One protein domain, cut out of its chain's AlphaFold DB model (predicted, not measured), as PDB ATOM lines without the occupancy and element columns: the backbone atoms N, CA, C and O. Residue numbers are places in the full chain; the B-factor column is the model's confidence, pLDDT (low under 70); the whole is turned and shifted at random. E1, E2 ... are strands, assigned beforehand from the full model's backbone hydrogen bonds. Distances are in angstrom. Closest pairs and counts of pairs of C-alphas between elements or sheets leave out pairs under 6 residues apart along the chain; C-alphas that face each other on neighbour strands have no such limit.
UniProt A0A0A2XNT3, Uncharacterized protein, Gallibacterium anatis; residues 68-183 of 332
ATOM      1  N   PHE A  68     203.284 236.310 163.324       77.38
ATOM      2  CA  PHE A  68     203.497 235.994 161.916       77.38
ATOM      3  C   PHE A  68     204.876 235.379 161.733       77.38
ATOM      4  O   PHE A  68     205.883 235.950 162.156       77.38
ATOM      5  N   ASP A  69     204.908 234.172 161.168       68.62
ATOM      6  CA  ASP A  69     206.151 233.474 160.859       68.62
ATOM      7  C   ASP A  69     206.737 234.011 159.549       68.62
ATOM      8  O   ASP A  69     206.012 234.383 158.622       68.62
ATOM      9  N   ARG A  70     208.064 233.948 159.427       60.22
ATOM     10  CA  ARG A  70     208.776 234.174 158.167       60.22
ATOM     11  C   ARG A  70     208.328 233.204 157.070       60.22
ATOM     12  O   ARG A  70     208.466 233.512 155.894       60.22
ATOM     13  N   SER A  71     207.776 232.044 157.443       57.41
ATOM     14  CA  SER A  71     207.282 231.013 156.521       57.41
ATOM     15  C   SER A  71     205.891 231.290 155.912       57.41
ATOM     16  O   SER A  71     205.370 230.446 155.178       57.41
ATOM     17  N   ASN A  72     205.351 232.505 156.097       63.81
ATOM     18  CA  ASN A  72     204.099 233.046 155.540       63.81
ATOM     19  C   ASN A  72     202.806 232.705 156.287       63.81
ATOM     20  O   ASN A  72     201.753 232.924 155.703       63.81
ATOM     21  N   TYR A  73     202.826 232.201 157.523       71.81
ATOM     22  CA  TYR A  73     201.598 231.838 158.249       71.81
ATOM     23  C   TYR A  73     201.472 232.553 159.588       71.81
ATOM     24  O   TYR A  73     202.466 232.819 160.269       71.81
ATOM     25  N   SER A  74     200.233 232.837 159.974       77.12
ATOM     26  CA  SER A  74     199.919 233.256 161.328       77.12
ATOM     27  C   SER A  74     199.857 232.076 162.295       77.12
ATOM     28  O   SER A  74     199.478 230.961 161.927       77.12
ATOM     29  N   PHE A  75     200.230 232.322 163.549       80.94
ATOM     30  CA  PHE A  75     200.176 231.330 164.616       80.94
ATOM     31  C   PHE A  75     199.977 231.972 165.994       80.94
ATOM     32  O   PHE A  75     200.300 233.143 166.216       80.94
ATOM     33  N   SER A  76     199.470 231.183 166.943       82.56
ATOM     34  CA  SER A  76     199.536 231.506 168.371       82.56
ATOM     35  C   SER A  76     200.710 230.761 168.994       82.56
ATOM     36  O   SER A  76     200.948 229.593 168.696       82.56
ATOM     37  N   LYS A  77     201.451 231.436 169.875       85.00
ATOM     38  CA  LYS A  77     202.496 230.794 170.687       85.00
ATOM     39  C   LYS A  77     201.925 230.017 171.875       85.00
ATOM     40  O   LYS A  77     202.671 229.288 172.520       85.00
ATOM     41  N   SER A  78     200.645 230.213 172.193       84.38
ATOM     42  CA  SER A  78     200.037 229.614 173.374       84.38
ATOM     43  C   SER A  78     199.622 228.170 173.138       84.38
ATOM     44  O   SER A  78     199.075 227.829 172.092       84.38
ATOM     45  N   ASN A  79     199.796 227.336 174.162       78.81
ATOM     46  CA  ASN A  79     199.375 225.936 174.121       78.81
ATOM     47  C   ASN A  79     197.839 225.765 174.189       78.81
ATOM     48  O   ASN A  79     197.335 224.689 173.884       78.81
ATOM     49  N   PHE A  80     197.090 226.800 174.590       81.44
ATOM     50  CA  PHE A  80     195.628 226.744 174.753       81.44
ATOM     51  C   PHE A  80     194.859 227.358 173.591       81.44
ATOM     52  O   PHE A  80     193.636 227.480 173.676       81.44
ATOM     53  N   ALA A  81     195.546 227.798 172.542       86.88
ATOM     54  CA  ALA A  81     194.927 228.511 171.445       86.88
ATOM     55  C   ALA A  81     195.337 227.943 170.097       86.88
ATOM     56  O   ALA A  81     196.418 227.393 169.911       86.88
ATOM     57  N   LYS A  82     194.435 228.113 169.141       86.56
ATOM     58  CA  LYS A  82     194.612 227.691 167.765       86.56
ATOM     59  C   LYS A  82     194.238 228.815 166.815       86.56
ATOM     60  O   LYS A  82     193.231 229.483 167.023       86.56
ATOM     61  N   THR A  83     195.012 228.965 165.751       86.62
ATOM     62  CA  THR A  83     194.786 229.933 164.673       86.62
ATOM     63  C   THR A  83     194.191 229.289 163.425       86.62
ATOM     64  O   THR A  83     194.177 228.060 163.294       86.62
ATOM     65  N   SER A  84     193.696 230.099 162.484       82.38
ATOM     66  CA  SER A  84     193.233 229.597 161.182       82.38
ATOM     67  C   SER A  84     194.383 229.136 160.275       82.38
ATOM     68  O   SER A  84     194.139 228.419 159.301       82.38
ATOM     69  N   ASN A  85     195.627 229.497 160.632       73.50
ATOM     70  CA  ASN A  85     196.859 229.283 159.864       73.50
ATOM     71  C   ASN A  85     196.786 229.921 158.474       73.50
ATOM     72  O   ASN A  85     197.273 229.360 157.488       73.50
ATOM     73  N   ASN A  86     196.142 231.084 158.379       72.38
ATOM     74  CA  ASN A  86     196.069 231.813 157.126       72.38
ATOM     75  C   ASN A  86     197.392 232.488 156.800       72.38
ATOM     76  O   ASN A  86     198.224 232.771 157.668       72.38
ATOM     77  N   ARG A  87     197.590 232.723 155.501       67.94
ATOM     78  CA  ARG A  87     198.790 233.405 155.048       67.94
ATOM     79  C   ARG A  87     198.717 234.877 155.405       67.94
ATOM     80  O   ARG A  87     197.748 235.531 155.043       67.94
ATOM     81  N   MET A  88     199.748 235.366 156.084       69.12
ATOM     82  CA  MET A  88     199.955 236.785 156.374       69.12
ATOM     83  C   MET A  88     201.389 237.122 155.987       69.12
ATOM     84  O   MET A  88     202.318 236.937 156.768       69.12
ATOM     85  N   THR A  89     201.568 237.494 154.723       61.66
ATOM     86  CA  THR A  89     202.859 237.422 154.029       61.66
ATOM     87  C   THR A  89     203.816 238.538 154.434       61.66
ATOM     88  O   THR A  89     204.797 238.279 155.120       61.66
ATOM     89  N   THR A  90     203.547 239.778 154.044       70.75
ATOM     90  CA  THR A  90     204.477 240.910 154.170       70.75
ATOM     91  C   THR A  90     203.729 242.217 153.904       70.75
ATOM     92  O   THR A  90     202.623 242.215 153.352       70.75
ATOM     93  N   HIS A  91     204.333 243.345 154.265       73.31
ATOM     94  CA  HIS A  91     203.939 244.674 153.803       73.31
ATOM     95  C   HIS A  91     205.131 245.376 153.157       73.31
ATOM     96  O   HIS A  91     206.281 245.012 153.397       73.31
ATOM     97  N   VAL A  92     204.855 246.376 152.324       71.69
ATOM     98  CA  VAL A  92     205.902 247.117 151.618       71.69
ATOM     99  C   VAL A  92     206.079 248.475 152.275       71.69
ATOM    100  O   VAL A  92     205.102 249.190 152.503       71.69
ATOM    101  N   GLU A  93     207.322 248.867 152.532       73.00
ATOM    102  CA  GLU A  93     207.651 250.219 152.977       73.00
ATOM    103  C   GLU A  93     208.659 250.887 152.034       73.00
ATOM    104  O   GLU A  93     209.420 250.224 151.326       73.00
ATOM    105  N   VAL A  94     208.662 252.223 152.023       73.06
ATOM    106  CA  VAL A  94     209.733 253.012 151.401       73.06
ATOM    107  C   VAL A  94     210.728 253.381 152.492       73.06
ATOM    108  O   VAL A  94     210.351 254.066 153.444       73.06
ATOM    109  N   ILE A  95     211.969 252.933 152.345       76.25
ATOM    110  CA  ILE A  95     213.110 253.282 153.200       76.25
ATOM    111  C   ILE A  95     214.133 254.079 152.393       76.25
ATOM    112  O   ILE A  95     214.043 254.144 151.165       76.25
ATOM    113  N   THR A  96     215.091 254.702 153.059       75.56
ATOM    114  CA  THR A  96     216.178 255.436 152.405       75.56
ATOM    115  C   THR A  96     217.419 254.547 152.367       75.56
ATOM    116  O   THR A  96     217.747 253.906 153.358       75.56
ATOM    117  N   ASP A  97     218.102 254.453 151.227       73.94
ATOM    118  CA  ASP A  97     219.374 253.731 151.143       73.94
ATOM    119  C   ASP A  97     220.551 254.552 151.707       73.94
ATOM    120  O   ASP A  97     220.413 255.725 152.061       73.94
ATOM    121  N   GLU A  98     221.734 253.933 151.771       76.44
ATOM    122  CA  GLU A  98     222.966 254.552 152.292       76.44
ATOM    123  C   GLU A  98     223.394 255.822 151.528       76.44
ATOM    124  O   GLU A  98     224.183 256.615 152.039       76.44
ATOM    125  N   LEU A  99     222.870 256.033 150.316       80.56
ATOM    126  CA  LEU A  99     223.151 257.180 149.453       80.56
ATOM    127  C   LEU A  99     222.036 258.238 149.493       80.56
ATOM    128  O   LEU A  99     222.119 259.238 148.778       80.56
ATOM    129  N   GLY A 100     221.003 258.049 150.318       76.25
ATOM    130  CA  GLY A 100     219.879 258.975 150.432       76.25
ATOM    131  C   GLY A 100     218.758 258.748 149.412       76.25
ATOM    132  O   GLY A 100     217.841 259.569 149.337       76.25
ATOM    133  N   ASN A 101     218.795 257.670 148.622       79.81
ATOM    134  CA  ASN A 101     217.767 257.389 147.618       79.81
ATOM    135  C   ASN A 101     216.618 256.559 148.211       79.81
ATOM    136  O   ASN A 101     216.852 255.642 148.998       79.81
ATOM    137  N   PRO A 102     215.361 256.816 147.813       75.12
ATOM    138  CA  PRO A 102     214.233 256.003 148.242       75.12
ATOM    139  C   PRO A 102     214.304 254.599 147.624       75.12
ATOM    140  O   PRO A 102     214.359 254.441 146.403       75.12
ATOM    141  N   LYS A 103     214.227 253.573 148.469       77.38
ATOM    142  CA  LYS A 103     214.197 252.159 148.102       77.38
ATOM    143  C   LYS A 103     212.932 251.497 148.642       77.38
ATOM    144  O   LYS A 103     212.568 251.648 149.804       77.38
ATOM    145  N   ILE A 104     212.266 250.733 147.781       74.12
ATOM    146  CA  ILE A 104     211.116 249.903 148.148       74.12
ATOM    147  C   ILE A 104     211.642 248.609 148.773       74.12
ATOM    148  O   ILE A 104     212.562 247.992 148.231       74.12
ATOM    149  N   SER A 105     211.112 248.208 149.925       73.56
ATOM    150  CA  SER A 105     211.523 246.979 150.612       73.56
ATOM    151  C   SER A 105     210.334 246.267 151.249       73.56
ATOM    152  O   SER A 105     209.396 246.909 151.725       73.56
ATOM    153  N   ASP A 106     210.386 244.936 151.226       75.06
ATOM    154  CA  ASP A 106     209.387 244.065 151.837       75.06
ATOM    155  C   ASP A 106     209.755 243.786 153.294       75.06
ATOM    156  O   ASP A 106     210.882 243.392 153.603       75.06
ATOM    157  N   PHE A 107     208.780 243.943 154.180       76.38
ATOM    158  CA  PHE A 107     208.914 243.722 155.612       76.38
ATOM    159  C   PHE A 107     207.883 242.711 156.101       76.38
ATOM    160  O   PHE A 107     206.801 242.556 155.531       76.38
ATOM    161  N   TYR A 108     208.217 242.008 157.180       75.31
ATOM    162  CA  TYR A 108     207.281 241.084 157.811       75.31
ATOM    163  C   TYR A 108     206.193 241.847 158.560       75.31
ATOM    164  O   TYR A 108     206.474 242.810 159.278       75.31
ATOM    165  N   THR A 109     204.956 241.362 158.439       74.19
ATOM    166  CA  THR A 109     203.825 241.904 159.198       74.19
ATOM    167  C   THR A 109     204.127 241.777 160.700       74.19
ATOM    168  O   THR A 109     204.527 240.699 161.148       74.19
ATOM    169  N   PRO A 110     203.963 242.842 161.505       74.94
ATOM    170  CA  PRO A 110     204.212 242.775 162.942       74.94
ATOM    171  C   PRO A 110     203.092 242.033 163.670       74.94
ATOM    172  O   PRO A 110     201.952 242.057 163.223       74.94
ATOM    173  N   THR A 111     203.393 241.446 164.831       81.69
ATOM    174  CA  THR A 111     202.401 240.812 165.720       81.69
ATOM    175  C   THR A 111     201.177 241.704 165.933       81.69
ATOM    176  O   THR A 111     201.327 242.892 166.225       81.69
ATOM    177  N   LEU A 112     199.972 241.130 165.882       84.12
ATOM    178  CA  LEU A 112     198.741 241.818 166.281       84.12
ATOM    179  C   LEU A 112     198.484 241.576 167.777       84.12
ATOM    180  O   LEU A 112     198.106 240.461 168.149       84.12
ATOM    181  N   PRO A 113     198.658 242.586 168.654       84.06
ATOM    182  CA  PRO A 113     198.535 242.410 170.095       84.06
ATOM    183  C   PRO A 113     197.066 242.509 170.538       84.06
ATOM    184  O   PRO A 113     196.685 243.405 171.299       84.06
ATOM    185  N   LEU A 114     196.216 241.618 170.023       87.31
ATOM    186  CA  LEU A 114     194.768 241.642 170.257       87.31
ATOM    187  C   LEU A 114     194.417 241.573 171.749       87.31
ATOM    188  O   LEU A 114     193.393 242.117 172.157       87.31
ATOM    189  N   SER A 115     195.276 240.973 172.574       84.44
ATOM    190  CA  SER A 115     195.122 240.919 174.034       84.44
ATOM    191  C   SER A 115     195.057 242.295 174.712       84.44
ATOM    192  O   SER A 115     194.500 242.414 175.797       84.44
ATOM    193  N   GLN A 116     195.562 243.370 174.095       83.38
ATOM    194  CA  GLN A 116     195.481 244.723 174.671       83.38
ATOM    195  C   GLN A 116     194.046 245.273 174.726       83.38
ATOM    196  O   GLN A 116     193.784 246.288 175.382       83.38
ATOM    197  N   TYR A 117     193.114 244.603 174.049       85.75
ATOM    198  CA  TYR A 117     191.725 245.000 173.925       85.75
ATOM    199  C   TYR A 117     190.843 244.002 174.666       85.75
ATOM    200  O   TYR A 117     190.837 242.806 174.383       85.75
ATOM    201  N   LYS A 118     190.048 244.498 175.612       86.81
ATOM    202  CA  LYS A 118     189.100 243.662 176.347       86.81
ATOM    203  C   LYS A 118     188.081 243.016 175.397       86.81
ATOM    204  O   LYS A 118     187.625 243.653 174.446       86.81
ATOM    205  N   ALA A 119     187.674 241.787 175.714       89.25
ATOM    206  CA  ALA A 119     186.564 241.111 175.052       89.25
ATOM    207  C   ALA A 119     185.284 241.968 175.042       89.25
ATOM    208  O   ALA A 119     184.805 242.429 176.083       89.25
ATOM    209  N   ASN A 120     184.747 242.176 173.844       92.25
ATOM    210  CA  ASN A 120     183.447 242.766 173.581       92.25
ATOM    211  C   ASN A 120     182.943 242.247 172.217       92.25
ATOM    212  O   ASN A 120     183.311 242.810 171.182       92.25
ATOM    213  N   PRO A 121     182.102 241.199 172.200       91.38
ATOM    214  CA  PRO A 121     181.652 240.560 170.962       91.38
ATOM    215  C   PRO A 121     180.769 241.470 170.095       91.38
ATOM    216  O   PRO A 121     180.632 241.229 168.901       91.38
ATOM    217  N   SER A 122     180.213 242.538 170.674       91.25
ATOM    218  CA  SER A 122     179.371 243.519 169.982       91.25
ATOM    219  C   SER A 122     180.159 244.724 169.457       91.25
ATOM    220  O   SER A 122     179.564 245.667 168.937       91.25
ATOM    221  N   LYS A 123     181.489 244.742 169.614       93.50
ATOM    222  CA  LYS A 123     182.341 245.851 169.179       93.50
ATOM    223  C   LYS A 123     183.377 245.381 168.168       93.50
ATOM    224  O   LYS A 123     184.246 244.571 168.476       93.50
ATOM    225  N   ILE A 124     183.341 246.009 166.999       93.31
ATOM    226  CA  ILE A 124     184.421 245.946 166.019       93.31
ATOM    227  C   ILE A 124     185.446 247.013 166.407       93.31
ATOM    228  O   ILE A 124     185.115 248.192 166.538       93.31
ATOM    229  N   ASN A 125     186.679 246.591 166.651       91.94
ATOM    230  CA  ASN A 125     187.803 247.481 166.890       91.94
ATOM    231  C   ASN A 125     188.525 247.741 165.571       91.94
ATOM    232  O   ASN A 125     188.639 246.853 164.730       91.94
ATOM    233  N   GLU A 126     189.032 248.958 165.427       89.44
ATOM    234  CA  GLU A 126     189.876 249.374 164.316       89.44
ATOM    235  C   GLU A 126     191.221 249.814 164.880       89.44
ATOM    236  O   GLU A 126     191.277 250.601 165.830       89.44
ATOM    237  N   VAL A 127     192.303 249.302 164.298       85.44
ATOM    238  CA  VAL A 127     193.667 249.675 164.673       85.44
ATOM    239  C   VAL A 127     194.519 249.906 163.438       85.44
ATOM    240  O   VAL A 127     194.445 249.171 162.451       85.44
ATOM    241  N   LEU A 128     195.345 250.947 163.508       81.50
ATOM    242  CA  LEU A 128     196.410 251.170 162.544       81.50
ATOM    243  C   LEU A 128     197.625 250.363 162.979       81.50
ATOM    244  O   LEU A 128     198.043 250.438 164.136       81.50
ATOM    245  N   ILE A 129     198.196 249.609 162.051       77.62
ATOM    246  CA  ILE A 129     199.415 248.853 162.318       77.62
ATOM    247  C   ILE A 129     200.591 249.748 161.978       77.62
ATOM    248  O   ILE A 129     200.652 250.308 160.887       77.62
ATOM    249  N   SER A 130     201.482 249.938 162.945       77.44
ATOM    250  CA  SER A 130     202.648 250.808 162.793       77.44
ATOM    251  C   SER A 130     203.806 250.052 162.155       77.44
ATOM    252  O   SER A 130     203.970 248.859 162.406       77.44
ATOM    253  N   SER A 131     204.614 250.763 161.371       76.00
ATOM    254  CA  SER A 131     205.911 250.266 160.909       76.00
ATOM    255  C   SER A 131     206.788 249.861 162.098       76.00
ATOM    256  O   SER A 131     206.803 250.540 163.135       76.00
ATOM    257  N   VAL A 132     207.513 248.756 161.937       73.38
ATOM    258  CA  VAL A 132     208.567 248.319 162.865       73.38
ATOM    259  C   VAL A 132     209.929 248.915 162.514       73.38
ATOM    260  O   VAL A 132     210.847 248.845 163.330       73.38
ATOM    261  N   GLU A 133     210.050 249.541 161.344       78.56
ATOM    262  CA  GLU A 133     211.302 250.086 160.841       78.56
ATOM    263  C   GLU A 133     211.614 251.448 161.471       78.56
ATOM    264  O   GLU A 133     210.761 252.345 161.477       78.56
ATOM    265  N   PRO A 134     212.844 251.657 161.983       79.88
ATOM    266  CA  PRO A 134     213.226 252.909 162.631       79.88
ATOM    267  C   PRO A 134     212.985 254.158 161.772       79.88
ATOM    268  O   PRO A 134     212.505 255.168 162.287       79.88
ATOM    269  N   GLU A 135     213.260 254.083 160.466       73.62
ATOM    270  CA  GLU A 135     213.097 255.196 159.514       73.62
ATOM    271  C   GLU A 135     211.634 255.589 159.273       73.62
ATOM    272  O   GLU A 135     211.326 256.738 158.945       73.62
ATOM    273  N   ASN A 136     210.715 254.647 159.472       71.69
ATOM    274  CA  ASN A 136     209.282 254.828 159.264       71.69
ATOM    275  C   ASN A 136     208.493 254.820 160.573       71.69
ATOM    276  O   ASN A 136     207.262 254.734 160.562       71.69
ATOM    277  N   LYS A 137     209.179 254.978 161.708       78.06
ATOM    278  CA  LYS A 137     208.564 254.990 163.033       78.06
ATOM    279  C   LYS A 137     207.383 255.963 163.094       78.06
ATOM    280  O   LYS A 137     207.507 257.155 162.821       78.06
ATOM    281  N   GLY A 138     206.226 255.440 163.497       69.19
ATOM    282  CA  GLY A 138     204.980 256.203 163.614       69.19
ATOM    283  C   GLY A 138     204.154 256.300 162.326       69.19
ATOM    284  O   GLY A 138     203.039 256.819 162.378       69.19
ATOM    285  N   LYS A 139     204.636 255.779 161.190       74.31
ATOM    286  CA  LYS A 139     203.820 255.610 159.981       74.31
ATOM    287  C   LYS A 139     202.966 254.348 160.094       74.31
ATOM    288  O   LYS A 139     203.428 253.313 160.575       74.31
ATOM    289  N   ALA A 140     201.722 254.437 159.632       75.56
ATOM    290  CA  ALA A 140     200.840 253.285 159.527       75.56
ATOM    291  C   ALA A 140     201.146 252.504 158.242       75.56
ATOM    292  O   ALA A 140     201.104 253.067 157.150       75.56
ATOM    293  N   VAL A 141     201.405 251.208 158.380       74.31
ATOM    294  CA  VAL A 141     201.662 250.263 157.281       74.31
ATOM    295  C   VAL A 141     200.430 249.430 156.935       74.31
ATOM    296  O   VAL A 141     200.499 248.513 156.125       74.31
ATOM    297  N   GLY A 142     199.280 249.770 157.522       77.12
ATOM    298  CA  GLY A 142     197.959 249.307 157.112       77.12
ATOM    299  C   GLY A 142     196.919 249.461 158.213       77.12
ATOM    300  O   GLY A 142     197.140 250.151 159.217       77.12
ATOM    301  N   LYS A 143     195.789 248.771 158.044       81.62
ATOM    302  CA  LYS A 143     194.650 248.820 158.966       81.62
ATOM    303  C   LYS A 143     194.053 247.437 159.226       81.62
ATOM    304  O   LYS A 143     193.844 246.670 158.286       81.62
ATOM    305  N   ALA A 144     193.779 247.135 160.496       85.56
ATOM    306  CA  ALA A 144     193.132 245.902 160.934       85.56
ATOM    307  C   ALA A 144     191.785 246.198 161.602       85.56
ATOM    308  O   ALA A 144     191.676 247.097 162.441       85.56
ATOM    309  N   PHE A 145     190.783 245.395 161.260       91.06
ATOM    310  CA  PHE A 145     189.480 245.349 161.907       91.06
ATOM    311  C   PHE A 145     189.328 244.013 162.608       91.06
ATOM    312  O   PHE A 145     189.499 242.972 161.980       91.06
ATOM    313  N   PHE A 146     188.989 244.020 163.890       94.19
ATOM    314  CA  PHE A 146     188.854 242.777 164.642       94.19
ATOM    315  C   PHE A 146     187.761 242.851 165.692       94.19
ATOM    316  O   PHE A 146     187.394 243.923 166.181       94.19
ATOM    317  N   VAL A 147     187.279 241.683 166.084       96.44
ATOM    318  CA  VAL A 147     186.355 241.517 167.201       96.44
ATOM    319  C   VAL A 147     186.996 240.577 168.204       96.44
ATOM    320  O   VAL A 147     187.448 239.483 167.863       96.44
ATOM    321  N   ASN A 148     187.004 241.017 169.459       94.38
ATOM    322  CA  ASN A 148     187.455 240.215 170.581       94.38
ATOM    323  C   ASN A 148     186.239 239.628 171.285       94.38
ATOM    324  O   ASN A 148     185.441 240.356 171.871       94.38
ATOM    325  N   GLN A 149     186.126 238.309 171.268       94.25
ATOM    326  CA  GLN A 149     185.172 237.561 172.075       94.25
ATOM    327  C   GLN A 149     185.872 237.062 173.359       94.25
ATOM    328  O   GLN A 149     187.045 237.364 173.587       94.25
ATOM    329  N   ASN A 150     185.190 236.364 174.259       91.81
ATOM    330  CA  ASN A 150     185.804 235.896 175.508       91.81
ATOM    331  C   ASN A 150     186.808 234.762 175.275       91.81
ATOM    332  O   ASN A 150     187.868 234.752 175.897       91.81
ATOM    333  N   TYR A 151     186.500 233.849 174.361       93.31
ATOM    334  CA  TYR A 151     187.268 232.638 174.068       93.31
ATOM    335  C   TYR A 151     187.815 232.611 172.643       93.31
ATOM    336  O   TYR A 151     188.451 231.646 172.239       93.31
ATOM    337  N   SER A 152     187.599 233.659 171.860       94.75
ATOM    338  CA  SER A 152     188.076 233.729 170.486       94.75
ATOM    339  C   SER A 152     188.266 235.167 170.024       94.75
ATOM    340  O   SER A 152     187.856 236.127 170.684       94.75
ATOM    341  N   SER A 153     188.968 235.358 168.916       95.00
ATOM    342  CA  SER A 153     189.092 236.639 168.222       95.00
ATOM    343  C   SER A 153     189.262 236.402 166.739       95.00
ATOM    344  O   SER A 153     189.857 235.410 166.336       95.00
ATOM    345  N   TYR A 154     188.747 237.313 165.931       95.06
ATOM    346  CA  TYR A 154     188.848 237.234 164.481       95.06
ATOM    347  C   TYR A 154     189.146 238.614 163.918       95.06
ATOM    348  O   TYR A 154     188.657 239.626 164.430       95.06
ATOM    349  N   VAL A 155     189.994 238.649 162.898       91.94
ATOM    350  CA  VAL A 155     190.587 239.860 162.342       91.94
ATOM    351  C   VAL A 155     190.623 239.801 160.823       91.94
ATOM    352  O   VAL A 155     190.927 238.775 160.222       91.94
ATOM    353  N   ALA A 156     190.346 240.938 160.205       89.25
ATOM    354  CA  ALA A 156     190.615 241.195 158.806       89.25
ATOM    355  C   ALA A 156     191.558 242.394 158.699       89.25
ATOM    356  O   ALA A 156     191.331 243.440 159.308       89.25
ATOM    357  N   TRP A 157     192.628 242.244 157.933       81.56
ATOM    358  CA  TRP A 157     193.695 243.227 157.817       81.56
ATOM    359  C   TRP A 157     194.143 243.363 156.367       81.56
ATOM    360  O   TRP A 157     194.146 242.401 155.596       81.56
ATOM    361  N   ARG A 158     194.571 244.575 156.013       74.75
ATOM    362  CA  ARG A 158     195.210 244.840 154.729       74.75
ATOM    363  C   ARG A 158     196.519 245.604 154.917       74.75
ATOM    364  O   ARG A 158     196.476 246.716 155.457       74.75
ATOM    365  N   PRO A 159     197.651 245.056 154.435       69.75
ATOM    366  CA  PRO A 159     198.899 245.793 154.381       69.75
ATOM    367  C   PRO A 159     198.802 246.916 153.352       69.75
ATOM    368  O   PRO A 159     198.081 246.826 152.354       69.75
ATOM    369  N   VAL A 160     199.558 247.982 153.582       63.19
ATOM    370  CA  VAL A 160     199.830 248.989 152.562       63.19
ATOM    371  C   VAL A 160     200.697 248.319 151.503       63.19
ATOM    372  O   VAL A 160     201.869 248.021 151.716       63.19
ATOM    373  N   VAL A 161     200.090 248.052 150.352       59.16
ATOM    374  CA  VAL A 161     200.786 247.670 149.123       59.16
ATOM    375  C   VAL A 161     200.975 248.924 148.275       59.16
ATOM    376  O   VAL A 161     200.014 249.643 147.985       59.16
ATOM    377  N   LEU A 162     202.220 249.211 147.894       50.41
ATOM    378  CA  LEU A 162     202.561 250.350 147.042       50.41
ATOM    379  C   LEU A 162     202.150 250.085 145.588       50.41
ATOM    380  O   LEU A 162     202.958 249.706 144.753       50.41
ATOM    381  N   GLU A 163     200.903 250.391 145.251       50.62
ATOM    382  CA  GLU A 163     200.517 250.754 143.877       50.62
ATOM    383  C   GLU A 163     199.861 252.141 143.890       50.62
ATOM    384  O   GLU A 163     198.746 252.341 143.424       50.62
ATOM    385  N   LYS A 164     200.556 253.080 144.543       40.69
ATOM    386  CA  LYS A 164     200.242 254.481 144.883       40.69
ATOM    387  C   LYS A 164     198.808 254.885 145.270       40.69
ATOM    388  O   LYS A 164     198.696 255.578 146.261       40.69
ATOM    389  N   TYR A 165     197.729 254.504 144.590       44.50
ATOM    390  CA  TYR A 165     196.348 254.902 144.916       44.50
ATOM    391  C   TYR A 165     195.316 253.972 144.263       44.50
ATOM    392  O   TYR A 165     194.406 254.440 143.578       44.50
ATOM    393  N   LYS A 166     195.411 252.645 144.429       45.47
ATOM    394  CA  LYS A 166     194.277 251.775 144.064       45.47
ATOM    395  C   LYS A 166     193.143 252.031 145.058       45.47
ATOM    396  O   LYS A 166     193.078 251.348 146.074       45.47
ATOM    397  N   SER A 167     192.366 253.082 144.753       42.56
ATOM    398  CA  SER A 167     191.125 253.602 145.349       42.56
ATOM    399  C   SER A 167     190.719 252.882 146.624       42.56
ATOM    400  O   SER A 167     190.480 251.683 146.529       42.56
ATOM    401  N   GLU A 168     190.604 253.586 147.757       43.88
ATOM    402  CA  GLU A 168     190.056 253.074 149.024       43.88
ATOM    403  C   GLU A 168     188.880 252.121 148.759       43.88
ATOM    404  O   GLU A 168     187.742 252.532 148.539       43.88
ATOM    405  N   ARG A 169     189.178 250.819 148.654       48.81
ATOM    406  CA  ARG A 169     188.172 249.827 148.298       48.81
ATOM    407  C   ARG A 169     187.412 249.572 149.582       48.81
ATOM    408  O   ARG A 169     187.918 248.886 150.468       48.81
ATOM    409  N   ILE A 170     186.229 250.167 149.685       50.94
ATOM    410  CA  ILE A 170     185.210 249.741 150.637       50.94
ATOM    411  C   ILE A 170     184.933 248.270 150.291       50.94
ATOM    412  O   ILE A 170     184.381 247.984 149.230       50.94
ATOM    413  N   GLN A 171     185.469 247.380 151.135       55.03
ATOM    414  CA  GLN A 171     185.659 245.936 150.925       55.03
ATOM    415  C   GLN A 171     186.487 245.544 149.681       55.03
ATOM    416  O   GLN A 171     186.350 246.090 148.585       55.03
ATOM    417  N   ALA A 172     187.416 244.597 149.850       53.19
ATOM    418  CA  ALA A 172     188.337 244.220 148.783       53.19
ATOM    419  C   ALA A 172     187.669 243.327 147.735       53.19
ATOM    420  O   ALA A 172     187.075 242.296 148.054       53.19
ATOM    421  N   LEU A 173     187.827 243.722 146.467       54.59
ATOM    422  CA  LEU A 173     187.608 242.837 145.329       54.59
ATOM    423  C   LEU A 173     188.720 241.790 145.324       54.59
ATOM    424  O   LEU A 173     189.888 242.184 145.354       54.59
ATOM    425  N   GLY A 174     188.358 240.508 145.291       52.47
ATOM    426  CA  GLY A 174     189.304 239.408 145.474       52.47
ATOM    427  C   GLY A 174     190.447 239.444 144.459       52.47
ATOM    428  O   GLY A 174     190.214 239.207 143.282       52.47
ATOM    429  N   TYR A 175     191.659 239.755 144.921       50.75
ATOM    430  CA  TYR A 175     192.948 239.524 144.256       50.75
ATOM    431  C   TYR A 175     194.062 239.688 145.302       50.75
ATOM    432  O   TYR A 175     194.032 240.658 146.051       50.75
ATOM    433  N   TYR A 176     195.018 238.746 145.318       50.88
ATOM    434  CA  TYR A 176     196.277 238.704 146.088       50.88
ATOM    435  C   TYR A 176     196.475 239.783 147.177       50.88
ATOM    436  O   TYR A 176     196.734 240.944 146.870       50.88
ATOM    437  N   GLY A 177     196.478 239.359 148.448       56.00
ATOM    438  CA  GLY A 177     196.920 240.189 149.580       56.00
ATOM    439  C   GLY A 177     195.885 240.442 150.680       56.00
ATOM    440  O   GLY A 177     196.168 241.216 151.594       56.00
ATOM    441  N   ASP A 178     194.709 239.811 150.617       65.25
ATOM    442  CA  ASP A 178     193.708 239.891 151.683       65.25
ATOM    443  C   ASP A 178     194.049 238.926 152.819       65.25
ATOM    444  O   ASP A 178     194.146 237.713 152.618       65.25
ATOM    445  N   ASN A 179     194.227 239.474 154.021       77.06
ATOM    446  CA  ASN A 179     194.697 238.726 155.177       77.06
ATOM    447  C   ASN A 179     193.603 238.718 156.239       77.06
ATOM    448  O   ASN A 179     193.417 239.679 156.988       77.06
ATOM    449  N   VAL A 180     192.858 237.622 156.286       84.88
ATOM    450  CA  VAL A 180     191.903 237.361 157.359       84.88
ATOM    451  C   VAL A 180     192.414 236.226 158.221       84.88
ATOM    452  O   VAL A 180     193.066 235.314 157.719       84.88
ATOM    453  N   ASP A 181     192.137 236.271 159.513       88.38
ATOM    454  CA  ASP A 181     192.593 235.266 160.465       88.38
ATOM    455  C   ASP A 181     191.697 235.247 161.700       88.38
ATOM    456  O   ASP A 181     190.926 236.173 161.964       88.38
ATOM    457  N   TYR A 182     191.793 234.177 162.466       89.56
ATOM    458  CA  TYR A 182     191.158 234.066 163.760       89.56
ATOM    459  C   TYR A 182     192.016 233.236 164.702       89.56
ATOM    460  O   TYR A 182     192.777 232.367 164.288       89.56
ATOM    461  N   VAL A 183     191.825 233.466 165.993       90.56
ATOM    462  CA  VAL A 183     192.360 232.659 167.081       90.56
ATOM    463  C   VAL A 183     191.218 232.198 167.973       90.56
ATOM    464  O   VAL A 183     190.340 232.974 168.348       90.56
TER     465      VAL A 183
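This is residues 68 to 183 of the 332 residues of an uncharacterized protein of Gallibacterium anatis (UniProt A0A0A2XNT3). Little regular structure is here: one twisted sheet, E4 to E7, with hairpin E2 and E3 making one end of the length and the loop at residues 163 to 171 sticking out. The 116 printed residues have no named helix and seven strands, E1 to E7; the class is all strand, with 44 residues in named elements. E4 E5 E6 E7 is the sheet's order, an antiparallel meander, each strand beside the one before. It is compact, radius of gyration of the C-alphas 15.3 A, spanning 50 by 32 by 24 A.

Find C-alpha 81 at (194.927, 228.511, 171.445); E1 runs to 83. Next come E2, residues 91 to 96, and E3, 102 to 107. E4, 124 to 130, is 19.1 A long; E5, 140 to 148, 21.7 A; E6, 152 to 159, 22.8 A. E7, 179 to 183, ends at (192.360, 232.659, 167.081).

Look for N 127 and O 144, 3.0 A, between E4 and E5; N 145 and O 156, 2.8 A, between E5 and E6; N 155 and O 181, 2.8 A, between E6 and E7. In hairpin E2 and E3, N 93 and O 105 are 3.0 A apart. The closest C-alphas of E2 and E6 are His 91 and Pro 159, 5.2 A; of E1 and E7, Thr 83 and Val 183, 4.4 A. E3 and E4 are apart.

The printed part has no cut. Links E3 to E4 and E6 to E7 are long. Confidence is under 70 at 28 residues, among them 159 to 178.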